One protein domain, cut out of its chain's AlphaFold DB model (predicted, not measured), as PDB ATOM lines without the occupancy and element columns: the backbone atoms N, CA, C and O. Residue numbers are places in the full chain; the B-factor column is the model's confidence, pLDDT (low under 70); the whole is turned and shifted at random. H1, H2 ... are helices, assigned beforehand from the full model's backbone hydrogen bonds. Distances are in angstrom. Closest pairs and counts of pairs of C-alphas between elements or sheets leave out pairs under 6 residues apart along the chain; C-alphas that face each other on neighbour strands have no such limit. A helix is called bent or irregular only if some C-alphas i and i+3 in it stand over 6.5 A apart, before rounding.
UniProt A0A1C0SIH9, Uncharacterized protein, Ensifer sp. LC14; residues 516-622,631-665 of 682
ATOM      1  N   ALA A 516     294.015 178.630 125.737       65.25
ATOM      2  CA  ALA A 516     293.637 178.653 124.325       65.25
ATOM      3  C   ALA A 516     292.149 178.986 124.145       65.25
ATOM      4  O   ALA A 516     291.792 179.809 123.307       65.25
ATOM      5  N   ARG A 517     291.271 178.408 124.970       66.25
ATOM      6  CA  ARG A 517     289.835 178.692 124.908       66.25
ATOM      7  C   ARG A 517     289.494 180.114 125.351       66.25
ATOM      8  O   ARG A 517     288.744 180.782 124.648       66.25
ATOM      9  N   ARG A 518     290.065 180.593 126.462       69.62
ATOM     10  CA  ARG A 518     289.901 181.987 126.913       69.62
ATOM     11  C   ARG A 518     290.397 182.965 125.849       69.62
ATOM     12  O   ARG A 518     289.746 183.976 125.631       69.62
ATOM     13  N   SER A 519     291.485 182.637 125.150       70.06
ATOM     14  CA  SER A 519     291.975 183.423 124.013       70.06
ATOM     15  C   SER A 519     290.970 183.460 122.861       70.06
ATOM     16  O   SER A 519     290.720 184.532 122.327       70.06
ATOM     17  N   VAL A 520     290.365 182.324 122.494       75.69
ATOM     18  CA  VAL A 520     289.350 182.259 121.423       75.69
ATOM     19  C   VAL A 520     288.062 182.990 121.818       75.69
ATOM     20  O   VAL A 520     287.465 183.683 120.999       75.69
ATOM     21  N   GLU A 521     287.620 182.856 123.070       74.75
ATOM     22  CA  GLU A 521     286.442 183.562 123.588       74.75
ATOM     23  C   GLU A 521     286.690 185.077 123.677       74.75
ATOM     24  O   GLU A 521     285.813 185.850 123.293       74.75
ATOM     25  N   ALA A 522     287.886 185.503 124.096       78.38
ATOM     26  CA  ALA A 522     288.296 186.907 124.102       78.38
ATOM     27  C   ALA A 522     288.398 187.484 122.681       78.38
ATOM     28  O   ALA A 522     287.857 188.558 122.428       78.38
ATOM     29  N   GLU A 523     289.006 186.751 121.738       82.75
ATOM     30  CA  GLU A 523     289.066 187.118 120.313       82.75
ATOM     31  C   GLU A 523     287.646 187.293 119.757       82.75
ATOM     32  O   GLU A 523     287.322 188.325 119.176       82.75
ATOM     33  N   ARG A 524     286.741 186.341 120.016       81.88
ATOM     34  CA  ARG A 524     285.346 186.433 119.566       81.88
ATOM     35  C   ARG A 524     284.603 187.623 120.176       81.88
ATOM     36  O   ARG A 524     283.843 188.285 119.472       81.88
ATOM     37  N   ALA A 525     284.789 187.882 121.469       82.50
ATOM     38  CA  ALA A 525     284.164 189.015 122.140       82.50
ATOM     39  C   ALA A 525     284.675 190.354 121.573       82.50
ATOM     40  O   ALA A 525     283.870 191.255 121.338       82.50
ATOM     41  N   LEU A 526     285.977 190.457 121.278       85.81
ATOM     42  CA  LEU A 526     286.583 191.633 120.649       85.81
ATOM     43  C   LEU A 526     286.003 191.888 119.256       85.81
ATOM     44  O   LEU A 526     285.584 193.004 118.955       85.81
ATOM     45  N   LEU A 527     285.899 190.844 118.432       87.06
ATOM     46  CA  LEU A 527     285.315 190.942 117.092       87.06
ATOM     47  C   LEU A 527     283.844 191.380 117.130       87.06
ATOM     48  O   LEU A 527     283.426 192.211 116.325       87.06
ATOM     49  N   LEU A 528     283.064 190.879 118.096       83.38
ATOM     50  CA  LEU A 528     281.686 191.327 118.324       83.38
ATOM     51  C   LEU A 528     281.621 192.809 118.716       83.38
ATOM     52  O   LEU A 528     280.768 193.531 118.200       83.38
ATOM     53  N   ALA A 529     282.520 193.273 119.586       85.75
ATOM     54  CA  ALA A 529     282.579 194.676 119.991       85.75
ATOM     55  C   ALA A 529     282.925 195.602 118.808       85.75
ATOM     56  O   ALA A 529     282.265 196.629 118.628       85.75
ATOM     57  N   ILE A 530     283.896 195.210 117.972       89.69
ATOM     58  CA  ILE A 530     284.284 195.930 116.746       89.69
ATOM     59  C   ILE A 530     283.120 195.990 115.755       89.69
ATOM     60  O   ILE A 530     282.805 197.063 115.247       89.69
ATOM     61  N   TYR A 531     282.440 194.868 115.503       87.94
ATOM     62  CA  TYR A 531     281.287 194.822 114.601       87.94
ATOM     63  C   TYR A 531     280.152 195.745 115.067       87.94
ATOM     64  O   TYR A 531     279.618 196.533 114.282       87.94
ATOM     65  N   GLN A 532     279.801 195.685 116.355       85.75
ATOM     66  CA  GLN A 532     278.753 196.528 116.938       85.75
ATOM     67  C   GLN A 532     279.111 198.020 116.890       85.75
ATOM     68  O   GLN A 532     278.235 198.864 116.696       85.75
ATOM     69  N   ASP A 533     280.388 198.367 117.077       88.25
ATOM     70  CA  ASP A 533     280.843 199.749 116.910       88.25
ATOM     71  C   ASP A 533     280.768 200.189 115.446       88.25
ATOM     72  O   ASP A 533     280.088 201.160 115.135       88.25
ATOM     73  N   ALA A 534     281.363 199.420 114.534       89.06
ATOM     74  CA  ALA A 534     281.439 199.753 113.115       89.06
ATOM     75  C   ALA A 534     280.058 199.913 112.458       89.06
ATOM     76  O   ALA A 534     279.860 200.856 111.695       89.06
ATOM     77  N   THR A 535     279.093 199.050 112.792       87.00
ATOM     78  CA  THR A 535     277.716 199.114 112.258       87.00
ATOM     79  C   THR A 535     276.944 200.356 112.700       87.00
ATOM     80  O   THR A 535     276.096 200.840 111.955       87.00
ATOM     81  N   SER A 536     277.231 200.889 113.890       87.00
ATOM     82  CA  SER A 536     276.578 202.094 114.423       87.00
ATOM     83  C   SER A 536     277.380 203.380 114.180       87.00
ATOM     84  O   SER A 536     276.883 204.482 114.427       87.00
ATOM     85  N   LEU A 537     278.608 203.267 113.663       89.56
ATOM     86  CA  LEU A 537     279.564 204.370 113.587       89.56
ATOM     87  C   LEU A 537     279.125 205.493 112.642       89.56
ATOM     88  O   LEU A 537     279.405 206.660 112.910       89.56
ATOM     89  N   GLN A 538     278.429 205.176 111.547       89.31
ATOM     90  CA  GLN A 538     277.964 206.189 110.597       89.31
ATOM     91  C   GLN A 538     276.916 207.118 111.223       89.31
ATOM     92  O   GLN A 538     276.983 208.336 111.046       89.31
ATOM     93  N   ASP A 539     275.981 206.564 111.991       87.00
ATOM     94  CA  ASP A 539     274.973 207.355 112.700       87.00
ATOM     95  C   ASP A 539     275.582 208.077 113.904       87.00
ATOM     96  O   ASP A 539     275.302 209.258 114.119       87.00
ATOM     97  N   ALA A 540     276.511 207.427 114.613       87.94
ATOM     98  CA  ALA A 540     277.286 208.066 115.671       87.94
ATOM     99  C   ALA A 540     278.103 209.264 115.154       87.94
ATOM    100  O   ALA A 540     278.177 210.288 115.828       87.94
ATOM    101  N   LYS A 541     278.674 209.178 113.943       91.44
ATOM    102  CA  LYS A 541     279.385 210.284 113.286       91.44
ATOM    103  C   LYS A 541     278.449 211.454 112.986       91.44
ATOM    104  O   LYS A 541     278.800 212.590 113.293       91.44
ATOM    105  N   LYS A 542     277.268 211.196 112.410       89.69
ATOM    106  CA  LYS A 542     276.273 212.248 112.127       89.69
ATOM    107  C   LYS A 542     275.879 212.984 113.406       89.69
ATOM    108  O   LYS A 542     275.911 214.209 113.437       89.69
ATOM    109  N   HIS A 543     275.576 212.240 114.469       88.94
ATOM    110  CA  HIS A 543     275.226 212.826 115.761       88.94
ATOM    111  C   HIS A 543     276.391 213.614 116.373       88.94
ATOM    112  O   HIS A 543     276.203 214.731 116.846       88.94
ATOM    113  N   ALA A 544     277.607 213.063 116.334       89.19
ATOM    114  CA  ALA A 544     278.796 213.732 116.851       89.19
ATOM    115  C   ALA A 544     279.098 215.044 116.114       89.19
ATOM    116  O   ALA A 544     279.523 216.002 116.749       89.19
ATOM    117  N   LEU A 545     278.856 215.109 114.800       89.00
ATOM    118  CA  LEU A 545     279.006 216.341 114.021       89.00
ATOM    119  C   LEU A 545     277.980 217.402 114.432       89.00
ATOM    120  O   LEU A 545     278.372 218.542 114.669       89.00
ATOM    121  N   ILE A 546     276.707 217.019 114.573       89.94
ATOM    122  CA  ILE A 546     275.636 217.923 115.024       89.94
ATOM    123  C   ILE A 546     275.958 218.478 116.414       89.94
ATOM    124  O   ILE A 546     275.899 219.687 116.630       89.94
ATOM    125  N   GLU A 547     276.351 217.615 117.353       90.00
ATOM    126  CA  GLU A 547     276.666 218.066 118.708       90.00
ATOM    127  C   GLU A 547     277.970 218.858 118.798       90.00
ATOM    128  O   GLU A 547     278.056 219.813 119.569       90.00
ATOM    129  N   LEU A 548     278.979 218.534 117.987       89.31
ATOM    130  CA  LEU A 548     280.185 219.356 117.908       89.31
ATOM    131  C   LEU A 548     279.850 220.764 117.405       89.31
ATOM    132  O   LEU A 548     280.379 221.747 117.922       89.31
ATOM    133  N   GLU A 549     278.981 220.876 116.403       89.19
ATOM    134  CA  GLU A 549     278.551 222.165 115.871       89.19
ATOM    135  C   GLU A 549     277.743 222.960 116.899       89.19
ATOM    136  O   GLU A 549     277.999 224.152 117.085       89.19
ATOM    137  N   LYS A 550     276.843 222.304 117.634       90.88
ATOM    138  CA  LYS A 550     276.111 222.921 118.743       90.88
ATOM    139  C   LYS A 550     277.059 223.436 119.828       90.88
ATOM    140  O   LYS A 550     276.999 224.613 120.172       90.88
ATOM    141  N   LYS A 551     278.001 222.606 120.292       89.62
ATOM    142  CA  LYS A 551     279.018 223.006 121.279       89.62
ATOM    143  C   LYS A 551     279.900 224.151 120.791       89.62
ATOM    144  O   LYS A 551     280.258 225.027 121.573       89.62
ATOM    145  N   ARG A 552     280.243 224.180 119.497       89.56
ATOM    146  CA  ARG A 552     280.968 225.309 118.893       89.56
ATOM    147  C   ARG A 552     280.165 226.599 119.022       89.56
ATOM    148  O   ARG A 552     280.715 227.577 119.520       89.56
ATOM    149  N   HIS A 553     278.888 226.587 118.639       90.19
ATOM    150  CA  HIS A 553     278.009 227.753 118.770       90.19
ATOM    151  C   HIS A 553     277.866 228.194 120.232       90.19
ATOM    152  O   HIS A 553     278.112 229.358 120.537       90.19
ATOM    153  N   GLU A 554     277.583 227.259 121.144       90.94
ATOM    154  CA  GLU A 554     277.472 227.532 122.582       90.94
ATOM    155  C   GLU A 554     278.761 228.140 123.154       90.94
ATOM    156  O   GLU A 554     278.697 229.114 123.904       90.94
ATOM    157  N   SER A 555     279.935 227.629 122.762       91.50
ATOM    158  CA  SER A 555     281.224 228.169 123.218       91.50
ATOM    159  C   SER A 555     281.482 229.591 122.708       91.50
ATOM    160  O   SER A 555     281.968 230.434 123.455       91.50
ATOM    161  N   VAL A 556     281.112 229.886 121.456       91.75
ATOM    162  CA  VAL A 556     281.269 231.222 120.864       91.75
ATOM    163  C   VAL A 556     280.327 232.221 121.532       91.75
ATOM    164  O   VAL A 556     280.725 233.355 121.801       91.75
ATOM    165  N   ASP A 557     279.090 231.822 121.817       91.81
ATOM    166  CA  ASP A 557     278.118 232.682 122.488       91.81
ATOM    167  C   ASP A 557     278.488 232.924 123.958       91.81
ATOM    168  O   ASP A 557     278.372 234.057 124.439       91.81
ATOM    169  N   ALA A 558     279.004 231.903 124.650       90.75
ATOM    170  CA  ALA A 558     279.571 232.044 125.989       90.75
ATOM    171  C   ALA A 558     280.750 233.027 125.992       90.75
ATOM    172  O   ALA A 558     280.731 233.994 126.753       90.75
ATOM    173  N   LEU A 559     281.705 232.860 125.067       93.38
ATOM    174  CA  LEU A 559     282.852 233.756 124.926       93.38
ATOM    175  C   LEU A 559     282.415 235.207 124.678       93.38
ATOM    176  O   LEU A 559     282.885 236.111 125.362       93.38
ATOM    177  N   LYS A 560     281.464 235.448 123.764       93.12
ATOM    178  CA  LYS A 560     280.928 236.799 123.507       93.12
ATOM    179  C   LYS A 560     280.289 237.415 124.753       93.12
ATOM    180  O   LYS A 560     280.465 238.606 125.012       93.12
ATOM    181  N   LYS A 561     279.527 236.625 125.516       92.56
ATOM    182  CA  LYS A 561     278.870 237.083 126.747       92.56
ATOM    183  C   LYS A 561     279.894 237.445 127.822       92.56
ATOM    184  O   LYS A 561     279.735 238.462 128.496       92.56
ATOM    185  N   GLU A 562     280.939 236.641 127.965       92.50
ATOM    186  CA  GLU A 562     282.022 236.874 128.921       92.50
ATOM    187  C   GLU A 562     282.903 238.064 128.518       92.50
ATOM    188  O   GLU A 562     283.238 238.885 129.370       92.50
ATOM    189  N   GLU A 563     283.203 238.238 127.225       92.38
ATOM    190  CA  GLU A 563     283.903 239.421 126.705       92.38
ATOM    191  C   GLU A 563     283.085 240.704 126.935       92.38
ATOM    192  O   GLU A 563     283.626 241.716 127.391       92.38
ATOM    193  N   ALA A 564     281.765 240.665 126.710       91.38
ATOM    194  CA  ALA A 564     280.871 241.786 127.005       91.38
ATOM    195  C   ALA A 564     280.802 242.098 128.512       91.38
ATOM    196  O   ALA A 564     280.820 243.266 128.907       91.38
ATOM    197  N   MET A 565     280.769 241.066 129.363       90.88
ATOM    198  CA  MET A 565     280.805 241.214 130.819       90.88
ATOM    199  C   MET A 565     282.125 241.833 131.289       90.88
ATOM    200  O   MET A 565     282.111 242.726 132.138       90.88
ATOM    201  N   LEU A 566     283.256 241.405 130.718       92.38
ATOM    202  CA  LEU A 566     284.571 241.969 131.011       92.38
ATOM    203  C   LEU A 566     284.634 243.453 130.632       92.38
ATOM    204  O   LEU A 566     285.066 244.266 131.446       92.38
ATOM    205  N   LEU A 567     284.152 243.818 129.439       91.50
ATOM    206  CA  LEU A 567     284.086 245.211 128.986       91.50
ATOM    207  C   LEU A 567     283.218 246.075 129.910       91.50
ATOM    208  O   LEU A 567     283.649 247.151 130.324       91.50
ATOM    209  N   ALA A 568     282.032 245.590 130.289       89.94
ATOM    210  CA  ALA A 568     281.143 246.301 131.205       89.94
ATOM    211  C   ALA A 568     281.778 246.495 132.592       89.94
ATOM    212  O   ALA A 568     281.700 247.584 133.164       89.94
ATOM    213  N   LEU A 569     282.456 245.474 133.128       90.12
ATOM    214  CA  LEU A 569     283.177 245.555 134.403       90.12
ATOM    215  C   LEU A 569     284.349 246.536 134.345       90.12
ATOM    216  O   LEU A 569     284.526 247.313 135.279       90.12
ATOM    217  N   MET A 570     285.111 246.541 133.249       88.31
ATOM    218  CA  MET A 570     286.208 247.491 133.043       88.31
ATOM    219  C   MET A 570     285.725 248.946 132.944       88.31
ATOM    220  O   MET A 570     286.479 249.853 133.284       88.31
ATOM    221  N   GLN A 571     284.486 249.174 132.496       89.19
ATOM    222  CA  GLN A 571     283.886 250.510 132.388       89.19
ATOM    223  C   GLN A 571     283.196 250.989 133.675       89.19
ATOM    224  O   GLN A 571     283.077 252.194 133.878       89.19
ATOM    225  N   SER A 572     282.722 250.075 134.531       82.56
ATOM    226  CA  SER A 572     281.819 250.406 135.650       82.56
ATOM    227  C   SER A 572     282.352 250.089 137.052       82.56
ATOM    228  O   SER A 572     281.764 250.545 138.031       82.56
ATOM    229  N   SER A 573     283.444 249.327 137.183       77.31
ATOM    230  CA  SER A 573     283.933 248.827 138.473       77.31
ATOM    231  C   SER A 573     285.421 249.108 138.690       77.31
ATOM    232  O   SER A 573     286.243 248.911 137.800       77.31
ATOM    233  N   THR A 574     285.788 249.505 139.910       78.12
ATOM    234  CA  THR A 574     287.185 249.632 140.369       78.12
ATOM    235  C   THR A 574     287.711 248.363 141.056       78.12
ATOM    236  O   THR A 574     288.871 248.314 141.471       78.12
ATOM    237  N   ASP A 575     286.886 247.316 141.167       88.06
ATOM    238  CA  ASP A 575     287.244 246.042 141.799       88.06
ATOM    239  C   ASP A 575     288.141 245.193 140.877       88.06
ATOM    240  O   ASP A 575     287.684 244.384 140.061       88.06
ATOM    241  N   LEU A 576     289.455 245.386 141.024       87.31
ATOM    242  CA  LEU A 576     290.487 244.700 140.242       87.31
ATOM    243  C   LEU A 576     290.473 243.172 140.413       87.31
ATOM    244  O   LEU A 576     290.923 242.462 139.511       87.31
ATOM    245  N   ALA A 577     289.978 242.653 141.541       88.81
ATOM    246  CA  ALA A 577     289.921 241.212 141.774       88.81
ATOM    247  C   ALA A 577     288.863 240.559 140.874       88.81
ATOM    248  O   ALA A 577     289.158 239.573 140.196       88.81
ATOM    249  N   LYS A 578     287.673 241.166 140.778       88.00
ATOM    250  CA  LYS A 578     286.607 240.701 139.875       88.00
ATOM    251  C   LYS A 578     287.009 240.784 138.405       88.00
ATOM    252  O   LYS A 578     286.752 239.848 137.655       88.00
ATOM    253  N   ILE A 579     287.692 241.856 137.997       88.00
ATOM    254  CA  ILE A 579     288.176 242.006 136.613       88.00
ATOM    255  C   ILE A 579     289.168 240.889 136.255       88.00
ATOM    256  O   ILE A 579     289.070 240.303 135.179       88.00
ATOM    257  N   ARG A 580     290.103 240.549 137.155       90.50
ATOM    258  CA  ARG A 580     291.048 239.439 136.933       90.50
ATOM    259  C   ARG A 580     290.344 238.089 136.822       90.50
ATOM    260  O   ARG A 580     290.715 237.302 135.959       90.50
ATOM    261  N   GLN A 581     289.345 237.842 137.666       92.50
ATOM    262  CA  GLN A 581     288.569 236.604 137.634       92.50
ATOM    263  C   GLN A 581     287.819 236.441 136.306       92.50
ATOM    264  O   GLN A 581     287.960 235.413 135.654       92.50
ATOM    265  N   VAL A 582     287.090 237.469 135.864       89.75
ATOM    266  CA  VAL A 582     286.347 237.414 134.594       89.75
ATOM    267  C   VAL A 582     287.293 237.324 133.395       89.75
ATOM    268  O   VAL A 582     287.012 236.606 132.443       89.75
ATOM    269  N   LYS A 583     288.462 237.977 133.449       92.06
ATOM    270  CA  LYS A 583     289.494 237.828 132.413       92.06
ATOM    271  C   LYS A 583     290.012 236.389 132.305       92.06
ATOM    272  O   LYS A 583     290.293 235.943 131.199       92.06
ATOM    273  N   ALA A 584     290.140 235.674 133.425       91.94
ATOM    274  CA  ALA A 584     290.527 234.266 133.413       91.94
ATOM    275  C   ALA A 584     289.451 233.385 132.754       91.94
ATOM    276  O   ALA A 584     289.805 232.533 131.948       91.94
ATOM    277  N   TRP A 585     288.164 233.642 133.023       92.75
ATOM    278  CA  TRP A 585     287.056 232.944 132.353       92.75
ATOM    279  C   TRP A 585     287.052 233.174 130.840       92.75
ATOM    280  O   TRP A 585     286.989 232.213 130.086       92.75
ATOM    281  N   VAL A 586     287.238 234.422 130.390       92.06
ATOM    282  CA  VAL A 586     287.339 234.740 128.954       92.06
ATOM    283  C   VAL A 586     288.478 233.965 128.286       92.06
ATOM    284  O   VAL A 586     288.311 233.459 127.179       92.06
ATOM    285  N   GLU A 587     289.638 233.865 128.940       91.62
ATOM    286  CA  GLU A 587     290.777 233.118 128.399       91.62
ATOM    287  C   GLU A 587     290.492 231.609 128.334       91.62
ATOM    288  O   GLU A 587     290.797 230.971 127.329       91.62
ATOM    289  N   GLU A 588     289.849 231.045 129.359       91.44
ATOM    290  CA  GLU A 588     289.411 229.644 129.383       91.44
ATOM    291  C   GLU A 588     288.389 229.349 128.273       91.44
ATOM    292  O   GLU A 588     288.587 228.434 127.473       91.44
ATOM    293  N   SER A 589     287.347 230.172 128.139       89.50
ATOM    294  CA  SER A 589     286.350 230.053 127.070       89.50
ATOM    295  C   SER A 589     286.974 230.197 125.683       89.50
ATOM    296  O   SER A 589     286.632 229.446 124.770       89.50
ATOM    297  N   ARG A 590     287.949 231.101 125.517       90.75
ATOM    298  CA  ARG A 590     288.686 231.261 124.256       90.75
ATOM    299  C   ARG A 590     289.497 230.009 123.917       90.75
ATOM    300  O   ARG A 590     289.491 229.590 122.759       90.75
ATOM    301  N   GLN A 591     290.139 229.384 124.905       90.06
ATOM    302  CA  GLN A 591     290.837 228.108 124.722       90.06
ATOM    303  C   GLN A 591     289.876 226.975 124.349       90.06
ATOM    304  O   GLN A 591     290.176 226.220 123.427       90.06
ATOM    305  N   ILE A 592     288.707 226.882 124.990       86.62
ATOM    306  CA  ILE A 592     287.677 225.877 124.672       86.62
ATOM    307  C   ILE A 592     287.160 226.059 123.237       86.62
ATOM    308  O   ILE A 592     287.095 225.093 122.469       86.62
ATOM    309  N   THR A 593     286.838 227.292 122.837       88.38
ATOM    310  CA  THR A 593     286.411 227.598 121.464       88.38
ATOM    311  C   THR A 593     287.494 227.238 120.448       88.38
ATOM    312  O   THR A 593     287.200 226.607 119.427       88.38
ATOM    313  N   GLU A 594     288.755 227.578 120.726       86.88
ATOM    314  CA  GLU A 594     289.869 227.252 119.833       86.88
ATOM    315  C   GLU A 594     290.149 225.743 119.788       86.88
ATOM    316  O   GLU A 594     290.446 225.200 118.723       86.88
ATOM    317  N   GLN A 595     289.969 225.022 120.897       84.75
ATOM    318  CA  GLN A 595     290.071 223.564 120.952       84.75
ATOM    319  C   GLN A 595     289.011 222.897 120.065       84.75
ATOM    320  O   GLN A 595     289.342 222.006 119.277       84.75
ATOM    321  N   TYR A 596     287.753 223.353 120.119       84.50
ATOM    322  CA  TYR A 596     286.705 222.850 119.226       84.50
ATOM    323  C   TYR A 596     286.974 223.168 117.757       84.50
ATOM    324  O   TYR A 596     286.492 222.444 116.880       84.50
ATOM    325  N   ARG A 597     287.738 224.223 117.465       80.38
ATOM    326  CA  ARG A 597     288.129 224.597 116.105       80.38
ATOM    327  C   ARG A 597     289.305 223.771 115.580       80.38
ATOM    328  O   ARG A 597     289.237 223.288 114.452       80.38
ATOM    329  N   THR A 598     290.352 223.600 116.383       78.56
ATOM    330  CA  THR A 598     291.653 223.050 115.961       78.56
ATOM    331  C   THR A 598     291.804 221.549 116.183       78.56
ATOM    332  O   THR A 598     292.562 220.911 115.458       78.56
ATOM    333  N   SER A 599     291.068 220.957 117.132       73.62
ATOM    334  CA  SER A 599     291.174 219.531 117.487       73.62
ATOM    335  C   SER A 599     289.842 218.769 117.370       73.62
ATOM    336  O   SER A 599     289.410 218.128 118.335       73.62
ATOM    337  N   PRO A 600     289.170 218.774 116.199       76.94
ATOM    338  CA  PRO A 600     287.879 218.105 116.026       76.94
ATOM    339  C   PRO A 600     287.966 216.580 116.198       76.94
ATOM    340  O   PRO A 600     286.983 215.965 116.592       76.94
ATOM    341  N   ALA A 601     289.131 215.968 115.959       76.75
ATOM    342  CA  ALA A 601     289.331 214.516 116.022       76.75
ATOM    343  C   ALA A 601     288.967 213.917 117.389       76.75
ATOM    344  O   ALA A 601     288.158 212.991 117.483       76.75
ATOM    345  N   ASN A 602     289.550 214.478 118.453       80.19
ATOM    346  CA  ASN A 602     289.398 213.965 119.811       80.19
ATOM    347  C   ASN A 602     287.961 214.142 120.306       80.19
ATOM    348  O   ASN A 602     287.390 213.223 120.892       80.19
ATOM    349  N   GLU A 603     287.348 215.292 120.013       83.62
ATOM    350  CA  GLU A 603     285.981 215.575 120.450       83.62
ATOM    351  C   GLU A 603     284.943 214.788 119.639       83.62
ATOM    352  O   GLU A 603     283.998 214.265 120.222       83.62
ATOM    353  N   LEU A 604     285.140 214.595 118.327       85.31
ATOM    354  CA  LEU A 604     284.289 213.710 117.520       85.31
ATOM    355  C   LEU A 604     284.373 212.258 117.995       85.31
ATOM    356  O   LEU A 604     283.351 211.572 118.076       85.31
ATOM    357  N   SER A 605     285.573 211.781 118.338       83.75
ATOM    358  CA  SER A 605     285.741 210.437 118.897       83.75
ATOM    359  C   SER A 605     285.034 210.302 120.251       83.75
ATOM    360  O   SER A 605     284.308 209.330 120.463       83.75
ATOM    361  N   ARG A 606     285.144 211.312 121.125       86.38
ATOM    362  CA  ARG A 606     284.450 211.362 122.423       86.38
ATOM    363  C   ARG A 606     282.924 211.368 122.260       86.38
ATOM    364  O   ARG A 606     282.253 210.478 122.779       86.38
ATOM    365  N   LEU A 607     282.382 212.310 121.485       86.00
ATOM    366  CA  LEU A 607     280.939 212.490 121.266       86.00
ATOM    367  C   LEU A 607     280.289 211.280 120.581       86.00
ATOM    368  O   LEU A 607     279.181 210.880 120.937       86.00
ATOM    369  N   SER A 608     280.979 210.653 119.624       87.00
ATOM    370  CA  SER A 608     280.466 209.448 118.955       87.00
ATOM    371  C   SER A 608     280.353 208.250 119.909       87.00
ATOM    372  O   SER A 608     279.437 207.440 119.762       87.00
ATOM    373  N   ARG A 609     281.224 208.141 120.922       83.62
ATOM    374  CA  ARG A 609     281.109 207.113 121.974       83.62
ATOM    375  C   ARG A 609     279.994 207.420 122.972       83.62
ATOM    376  O   ARG A 609     279.267 206.508 123.362       83.62
ATOM    377  N   GLU A 610     279.825 208.688 123.349       83.81
ATOM    378  CA  GLU A 610     278.727 209.125 124.225       83.81
ATOM    379  C   GLU A 610     277.364 208.784 123.611       83.81
ATOM    380  O   GLU A 610     276.507 208.212 124.291       83.81
ATOM    381  N   TYR A 611     277.199 209.009 122.303       81.19
ATOM    382  CA  TYR A 611     275.987 208.631 121.573       81.19
ATOM    383  C   TYR A 611     275.667 207.133 121.681       81.19
ATOM    384  O   TYR A 611     274.519 206.765 121.921       81.19
ATOM    385  N   LYS A 612     276.675 206.259 121.576       69.12
ATOM    386  CA  LYS A 612     276.498 204.804 121.712       69.12
ATOM    387  C   LYS A 612     276.037 204.404 123.114       69.12
ATOM    388  O   LYS A 612     275.185 203.528 123.259       69.12
ATOM    389  N   SER A 613     276.576 205.055 124.147       65.69
ATOM    390  CA  SER A 613     276.153 204.806 125.530       65.69
ATOM    391  C   SER A 613     274.677 205.166 125.745       65.69
ATOM    392  O   SER A 613     273.945 204.411 126.379       65.69
ATOM    393  N   LEU A 614     274.212 206.259 125.132       59.81
ATOM    394  CA  LEU A 614     272.828 206.728 125.212       59.81
ATOM    395  C   LEU A 614     271.872 205.893 124.343       59.81
ATOM    396  O   LEU A 614     270.764 205.578 124.780       59.81
ATOM    397  N   SER A 615     272.294 205.480 123.144       59.41
ATOM    398  CA  SER A 615     271.473 204.660 122.243       59.41
ATOM    399  C   SER A 615     271.278 203.231 122.764       59.41
ATOM    400  O   SER A 615     270.174 202.697 122.658       59.41
ATOM    401  N   MET A 616     272.284 202.641 123.428       57.28
ATOM    402  CA  MET A 616     272.130 201.353 124.126       57.28
ATOM    403  C   MET A 616     271.130 201.418 125.286       57.28
ATOM    404  O   MET A 616     270.434 200.437 125.544       57.28
ATOM    405  N   ILE A 617     271.039 202.554 125.984       55.59
ATOM    406  CA  ILE A 617     270.089 202.736 127.090       55.59
ATOM    407  C   ILE A 617     268.651 202.861 126.561       55.59
ATOM    408  O   ILE A 617     267.730 202.323 127.176       55.59
ATOM    409  N   MET A 618     268.444 203.512 125.410       46.09
ATOM    410  CA  MET A 618     267.103 203.773 124.867       46.09
ATOM    411  C   MET A 618     266.490 202.625 124.045       46.09
ATOM    412  O   MET A 618     265.269 202.508 124.013       46.09
ATOM    413  N   VAL A 619     267.287 201.754 123.410       47.19
ATOM    414  CA  VAL A 619     266.768 200.665 122.541       47.19
ATOM    415  C   VAL A 619     266.379 199.389 123.316       47.19
ATOM    416  O   VAL A 619     265.830 198.448 122.753       47.19
ATOM    417  N   GLY A 620     266.531 199.380 124.641       36.34
ATOM    418  CA  GLY A 620     265.955 198.349 125.502       36.34
ATOM    419  C   GLY A 620     266.848 197.125 125.703       36.34
ATOM    420  O   GLY A 620     267.064 196.310 124.814       36.34
ATOM    421  N   GLY A 621     267.299 196.959 126.948       35.22
ATOM    422  CA  GLY A 621     267.236 195.689 127.683       35.22
ATOM    423  C   GLY A 621     267.995 194.457 127.178       35.22
ATOM    424  O   GLY A 621     267.918 193.426 127.846       35.22
ATOM    425  N   LEU A 622     268.746 194.500 126.077       38.25
ATOM    426  CA  LEU A 622     269.627 193.395 125.695       38.25
ATOM    427  C   LEU A 622     270.872 193.422 126.583       38.25
ATOM    428  O   LEU A 622     271.875 194.067 126.286       38.25
ATOM    429  N   ASP A 631     287.574 197.346 126.099       86.25
ATOM    430  CA  ASP A 631     287.951 198.734 125.878       86.25
ATOM    431  C   ASP A 631     288.663 198.836 124.529       86.25
ATOM    432  O   ASP A 631     289.871 198.652 124.439       86.25
ATOM    433  N   LEU A 632     287.914 199.118 123.457       87.62
ATOM    434  CA  LEU A 632     288.439 199.203 122.083       87.62
ATOM    435  C   LEU A 632     289.721 200.057 121.931       87.62
ATOM    436  O   LEU A 632     290.612 199.611 121.210       87.62
ATOM    437  N   PRO A 633     289.883 201.219 122.603       87.50
ATOM    438  CA  PRO A 633     291.158 201.940 122.672       87.50
ATOM    439  C   PRO A 633     292.368 201.091 123.060       87.50
ATOM    440  O   PRO A 633     293.439 201.242 122.476       87.50
ATOM    441  N   THR A 634     292.196 200.232 124.063       87.75
ATOM    442  CA  THR A 634     293.260 199.423 124.659       87.75
ATOM    443  C   THR A 634     293.381 198.075 123.951       87.75
ATOM    444  O   THR A 634     294.483 197.635 123.630       87.75
ATOM    445  N   ASP A 635     292.247 197.440 123.661       86.62
ATOM    446  CA  ASP A 635     292.156 196.077 123.135       86.62
ATOM    447  C   ASP A 635     292.256 196.011 121.598       86.62
ATOM    448  O   ASP A 635     292.575 194.958 121.044       86.62
ATOM    449  N   ALA A 636     292.002 197.116 120.885       90.88
ATOM    450  CA  ALA A 636     292.111 197.219 119.426       90.88
ATOM    451  C   ALA A 636     292.597 198.616 118.965       90.88
ATOM    452  O   ALA A 636     291.883 199.322 118.245       90.88
ATOM    453  N   PRO A 637     293.836 199.025 119.300       92.19
ATOM    454  CA  PRO A 637     294.348 200.363 118.982       92.19
ATOM    455  C   PRO A 637     294.361 200.664 117.473       92.19
ATOM    456  O   PRO A 637     294.088 201.787 117.056       92.19
ATOM    457  N   GLU A 638     294.609 199.658 116.630       92.44
ATOM    458  CA  GLU A 638     294.559 199.814 115.169       92.44
ATOM    459  C   GLU A 638     293.146 200.102 114.645       92.44
ATOM    460  O   GLU A 638     292.984 200.862 113.684       92.44
ATOM    461  N   TYR A 639     292.121 199.525 115.283       93.75
ATOM    462  CA  TYR A 639     290.729 199.829 114.964       93.75
ATOM    463  C   TYR A 639     290.417 201.280 115.321       93.75
ATOM    464  O   TYR A 639     289.777 201.975 114.536       93.75
ATOM    465  N   GLU A 640     290.927 201.774 116.451       91.06
ATOM    466  CA  GLU A 640     290.696 203.155 116.873       91.06
ATOM    467  C   GLU A 640     291.333 204.179 115.924       91.06
ATOM    468  O   GLU A 640     290.728 205.215 115.624       91.06
ATOM    469  N   VAL A 641     292.521 203.882 115.391       91.12
ATOM    470  CA  VAL A 641     293.145 204.708 114.347       91.12
ATOM    471  C   VAL A 641     292.245 204.759 113.113       91.12
ATOM    472  O   VAL A 641     291.927 205.842 112.621       91.12
ATOM    473  N   LEU A 642     291.777 203.604 112.635       93.19
ATOM    474  CA  LEU A 642     290.907 203.518 111.462       93.19
ATOM    475  C   LEU A 642     289.563 204.240 111.682       93.19
ATOM    476  O   LEU A 642     289.103 204.995 110.821       93.19
ATOM    477  N   ARG A 643     288.973 204.067 112.866       92.44
ATOM    478  CA  ARG A 643     287.761 204.750 113.330       92.44
ATOM    479  C   ARG A 643     287.935 206.268 113.333       92.44
ATOM    480  O   ARG A 643     287.069 206.982 112.834       92.44
ATOM    481  N   THR A 644     289.064 206.768 113.834       90.44
ATOM    482  CA  THR A 644     289.369 208.207 113.876       90.44
ATOM    483  C   THR A 644     289.492 208.800 112.473       90.44
ATOM    484  O   THR A 644     288.885 209.836 112.198       90.44
ATOM    485  N   ARG A 645     290.183 208.111 111.554       92.62
ATOM    486  CA  ARG A 645     290.285 208.521 110.139       92.62
ATOM    487  C   ARG A 645     288.907 208.636 109.483       92.62
ATOM    488  O   ARG A 645     288.631 209.603 108.776       92.62
ATOM    489  N   PHE A 646     288.009 207.688 109.765       93.38
ATOM    490  CA  PHE A 646     286.626 207.761 109.291       93.38
ATOM    491  C   PHE A 646     285.860 208.947 109.893       93.38
ATOM    492  O   PHE A 646     285.182 209.676 109.164       93.38
ATOM    493  N   LEU A 647     285.965 209.184 111.206       90.31
ATOM    494  CA  LEU A 647     285.302 210.313 111.872       90.31
ATOM    495  C   LEU A 647     285.764 211.666 111.313       90.31
ATOM    496  O   LEU A 647     284.933 212.547 111.097       90.31
ATOM    497  N   LEU A 648     287.052 211.787 110.989       88.81
ATOM    498  CA  LEU A 648     287.649 212.955 110.336       88.81
ATOM    499  C   LEU A 648     287.318 213.085 108.844       88.81
ATOM    500  O   LEU A 648     287.640 214.097 108.233       88.81
ATOM    501  N   SER A 649     286.617 212.105 108.268       90.56
ATOM    502  CA  SER A 649     286.302 212.042 106.834       90.56
ATOM    503  C   SER A 649     287.533 211.919 105.930       90.56
ATOM    504  O   SER A 649     287.457 212.255 104.754       90.56
ATOM    505  N   GLU A 650     288.652 211.405 106.450       91.88
ATOM    506  CA  GLU A 650     289.828 211.057 105.639       91.88
ATOM    507  C   GLU A 650     289.574 209.823 104.763       91.88
ATOM    508  O   GLU A 650     290.214 209.642 103.730       91.88
ATOM    509  N   ILE A 651     288.646 208.967 105.196       94.31
ATOM    510  CA  ILE A 651     288.149 207.810 104.455       94.31
ATOM    511  C   ILE A 651     286.619 207.799 104.483       94.31
ATOM    512  O   ILE A 651     285.995 208.234 105.457       94.31
ATOM    513  N   ASP A 652     286.013 207.293 103.412       94.06
ATOM    514  CA  ASP A 652     284.574 207.056 103.342       94.06
ATOM    515  C   ASP A 652     284.163 205.780 104.110       94.06
ATOM    516  O   ASP A 652     285.003 205.001 104.569       94.06
ATOM    517  N   TYR A 653     282.853 205.581 104.282       92.38
ATOM    518  CA  TYR A 653     282.319 204.465 105.067       92.38
ATOM    519  C   TYR A 653     282.554 203.097 104.412       92.38
ATOM    520  O   TYR A 653     282.819 202.133 105.125       92.38
ATOM    521  N   GLU A 654     282.512 203.003 103.082       92.31
ATOM    522  CA  GLU A 654     282.749 201.741 102.371       92.31
ATOM    523  C   GLU A 654     284.226 201.342 102.455       92.31
ATOM    524  O   GLU A 654     284.554 200.182 102.708       92.31
ATOM    525  N   THR A 655     285.131 202.315 102.338       93.00
ATOM    526  CA  THR A 655     286.567 202.122 102.554       93.00
ATOM    527  C   THR A 655     286.856 201.696 103.995       93.00
ATOM    528  O   THR A 655     287.589 200.726 104.198       93.00
ATOM    529  N   PHE A 656     286.248 202.356 104.988       94.06
ATOM    530  CA  PHE A 656     286.338 201.964 106.400       94.06
ATOM    531  C   PHE A 656     285.861 200.523 106.614       94.06
ATOM    532  O   PHE A 656     286.587 199.707 107.177       94.06
ATOM    533  N   LYS A 657     284.664 200.193 106.119       92.19
ATOM    534  CA  LYS A 657     284.050 198.874 106.258       92.19
ATOM    535  C   LYS A 657     284.923 197.783 105.646       92.19
ATOM    536  O   LYS A 657     285.236 196.819 106.334       92.19
ATOM    537  N   ARG A 658     285.401 197.975 104.414       92.12
ATOM    538  CA  ARG A 658     286.305 197.037 103.731       92.12
ATOM    539  C   ARG A 658     287.608 196.818 104.503       92.12
ATOM    540  O   ARG A 658     288.068 195.686 104.612       92.12
ATOM    541  N   GLU A 659     288.207 197.878 105.052       92.81
ATOM    542  CA  GLU A 659     289.400 197.733 105.895       92.81
ATOM    543  C   GLU A 659     289.096 196.963 107.188       92.81
ATOM    544  O   GLU A 659     289.924 196.159 107.625       92.81
ATOM    545  N   VAL A 660     287.902 197.143 107.769       91.94
ATOM    546  CA  VAL A 660     287.476 196.368 108.940       91.94
ATOM    547  C   VAL A 660     287.268 194.886 108.595       91.94
ATOM    548  O   VAL A 660     287.764 194.008 109.305       91.94
ATOM    549  N   GLU A 661     286.588 194.599 107.483       89.94
ATOM    550  CA  GLU A 661     286.368 193.239 106.974       89.94
ATOM    551  C   GLU A 661     287.698 192.522 106.720       89.94
ATOM    552  O   GLU A 661     287.890 191.383 107.144       89.94
ATOM    553  N   GLN A 662     288.656 193.205 106.090       89.06
ATOM    554  CA  GLN A 662     289.944 192.618 105.732       89.06
ATOM    555  C   GLN A 662     290.834 192.347 106.952       89.06
ATOM    556  O   GLN A 662     291.438 191.277 107.046       89.06
ATOM    557  N   ARG A 663     290.936 193.303 107.884       90.12
ATOM    558  CA  ARG A 663     291.857 193.200 109.028       90.12
ATOM    559  C   ARG A 663     291.315 192.320 110.153       90.12
ATOM    560  O   ARG A 663     292.077 191.555 110.733       90.12
ATOM    561  N   TRP A 664     290.012 192.388 110.434       88.56
ATOM    562  CA  TRP A 664     289.389 191.650 111.541       88.56
ATOM    563  C   TRP A 664     288.525 190.467 111.084       88.56
ATOM    564  O   TRP A 664     287.959 189.774 111.927       88.56
ATOM    565  N   ARG A 665     288.458 190.179 109.774       86.00
ATOM    566  CA  ARG A 665     287.708 189.040 109.197       86.00
ATOM    567  C   ARG A 665     286.239 189.007 109.630       86.00
ATOM    568  O   ARG A 665     285.665 187.941 109.872       86.00
TER     569      ARG A 665
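Overview. This is residues 516 to 622 and 631 to 665 of the 682 residues of an uncharacterized protein of Ensifer sp. LC14 (UniProt A0A1C0SIH9). A long helical hairpin, made by H1b and H2, reaches out from a smaller head in which H3 crosses H1b and H5 and H6 pair side by side near H1a. H1 is one long bent helix that joins head and hairpin and makes much of the length, and residues 516 to 521 stick out at its beginning. The printed part has 142 residues with six named helices, H1 to H6 in order, and no named strand: all helix. It is only just loose, close to extended, with a radius of gyration of the C-alphas of 21.3 A and spans of 72 by 30 by 28 A.

Along the chain. H1, residues 516 to 572, was assigned as one helix by its hydrogen bonds but is bent: C-alphas 535 and 538 are 7.3 A apart. Arm H1a, residues 516 to 535, begins at C-alpha (293.637, 178.653, 124.325) and is 28.6 A long; arm H1b, residues 538 to 572, is 51.0 A long. H2 is residues 576 to 598, 32.6 A; H3 residues 600 to 618, 26.7 A; H4 residues 632 to 635; H5 residues 637 to 647; H6 residues 653 to 664, ending at C-alpha (289.389, 191.650, 111.541).

Arrangement. H1a and H1b stand at a steep tilt of 66 degrees. H1b and H2 touch as a hairpin, C-alphas of Ser 555 and Thr 593 closest at 5.5 A. H3 touches residues 540 to 548 of H1b at a steep tilt of 64 degrees, Ala 540 and Ser 608 closest with C-alphas 4.8 A apart. H5 touches residues 601 to 605 of H3, the closest C-alphas being Ser 605 and Thr 644, 6.6 A. H5 and H6 are a hairpin, C-alphas of Phe 646 and Phe 656 closest at 6.5 A. H4 touches residues 526 to 530 of H1a, C-alphas of Ile 530 and Leu 632 closest at 7.5 A. H2 and H6 are apart. Each O i to N i+4 pair is within hydrogen-bond range in H1a, H1b, H2, H5 and H6, and 14 of 15 in H3; H4 is too short for one.

Size, cuts and confidence. The C-alphas of Ala 516 and Ser 572, the two farthest apart, are 73.6 A apart. Residues 623 to 630 are not printed, with 19.1 A between C-alphas 622 and 631; the links printed whole are tight. Residues 516 to 518 and 612 to 622 have pLDDT under 70.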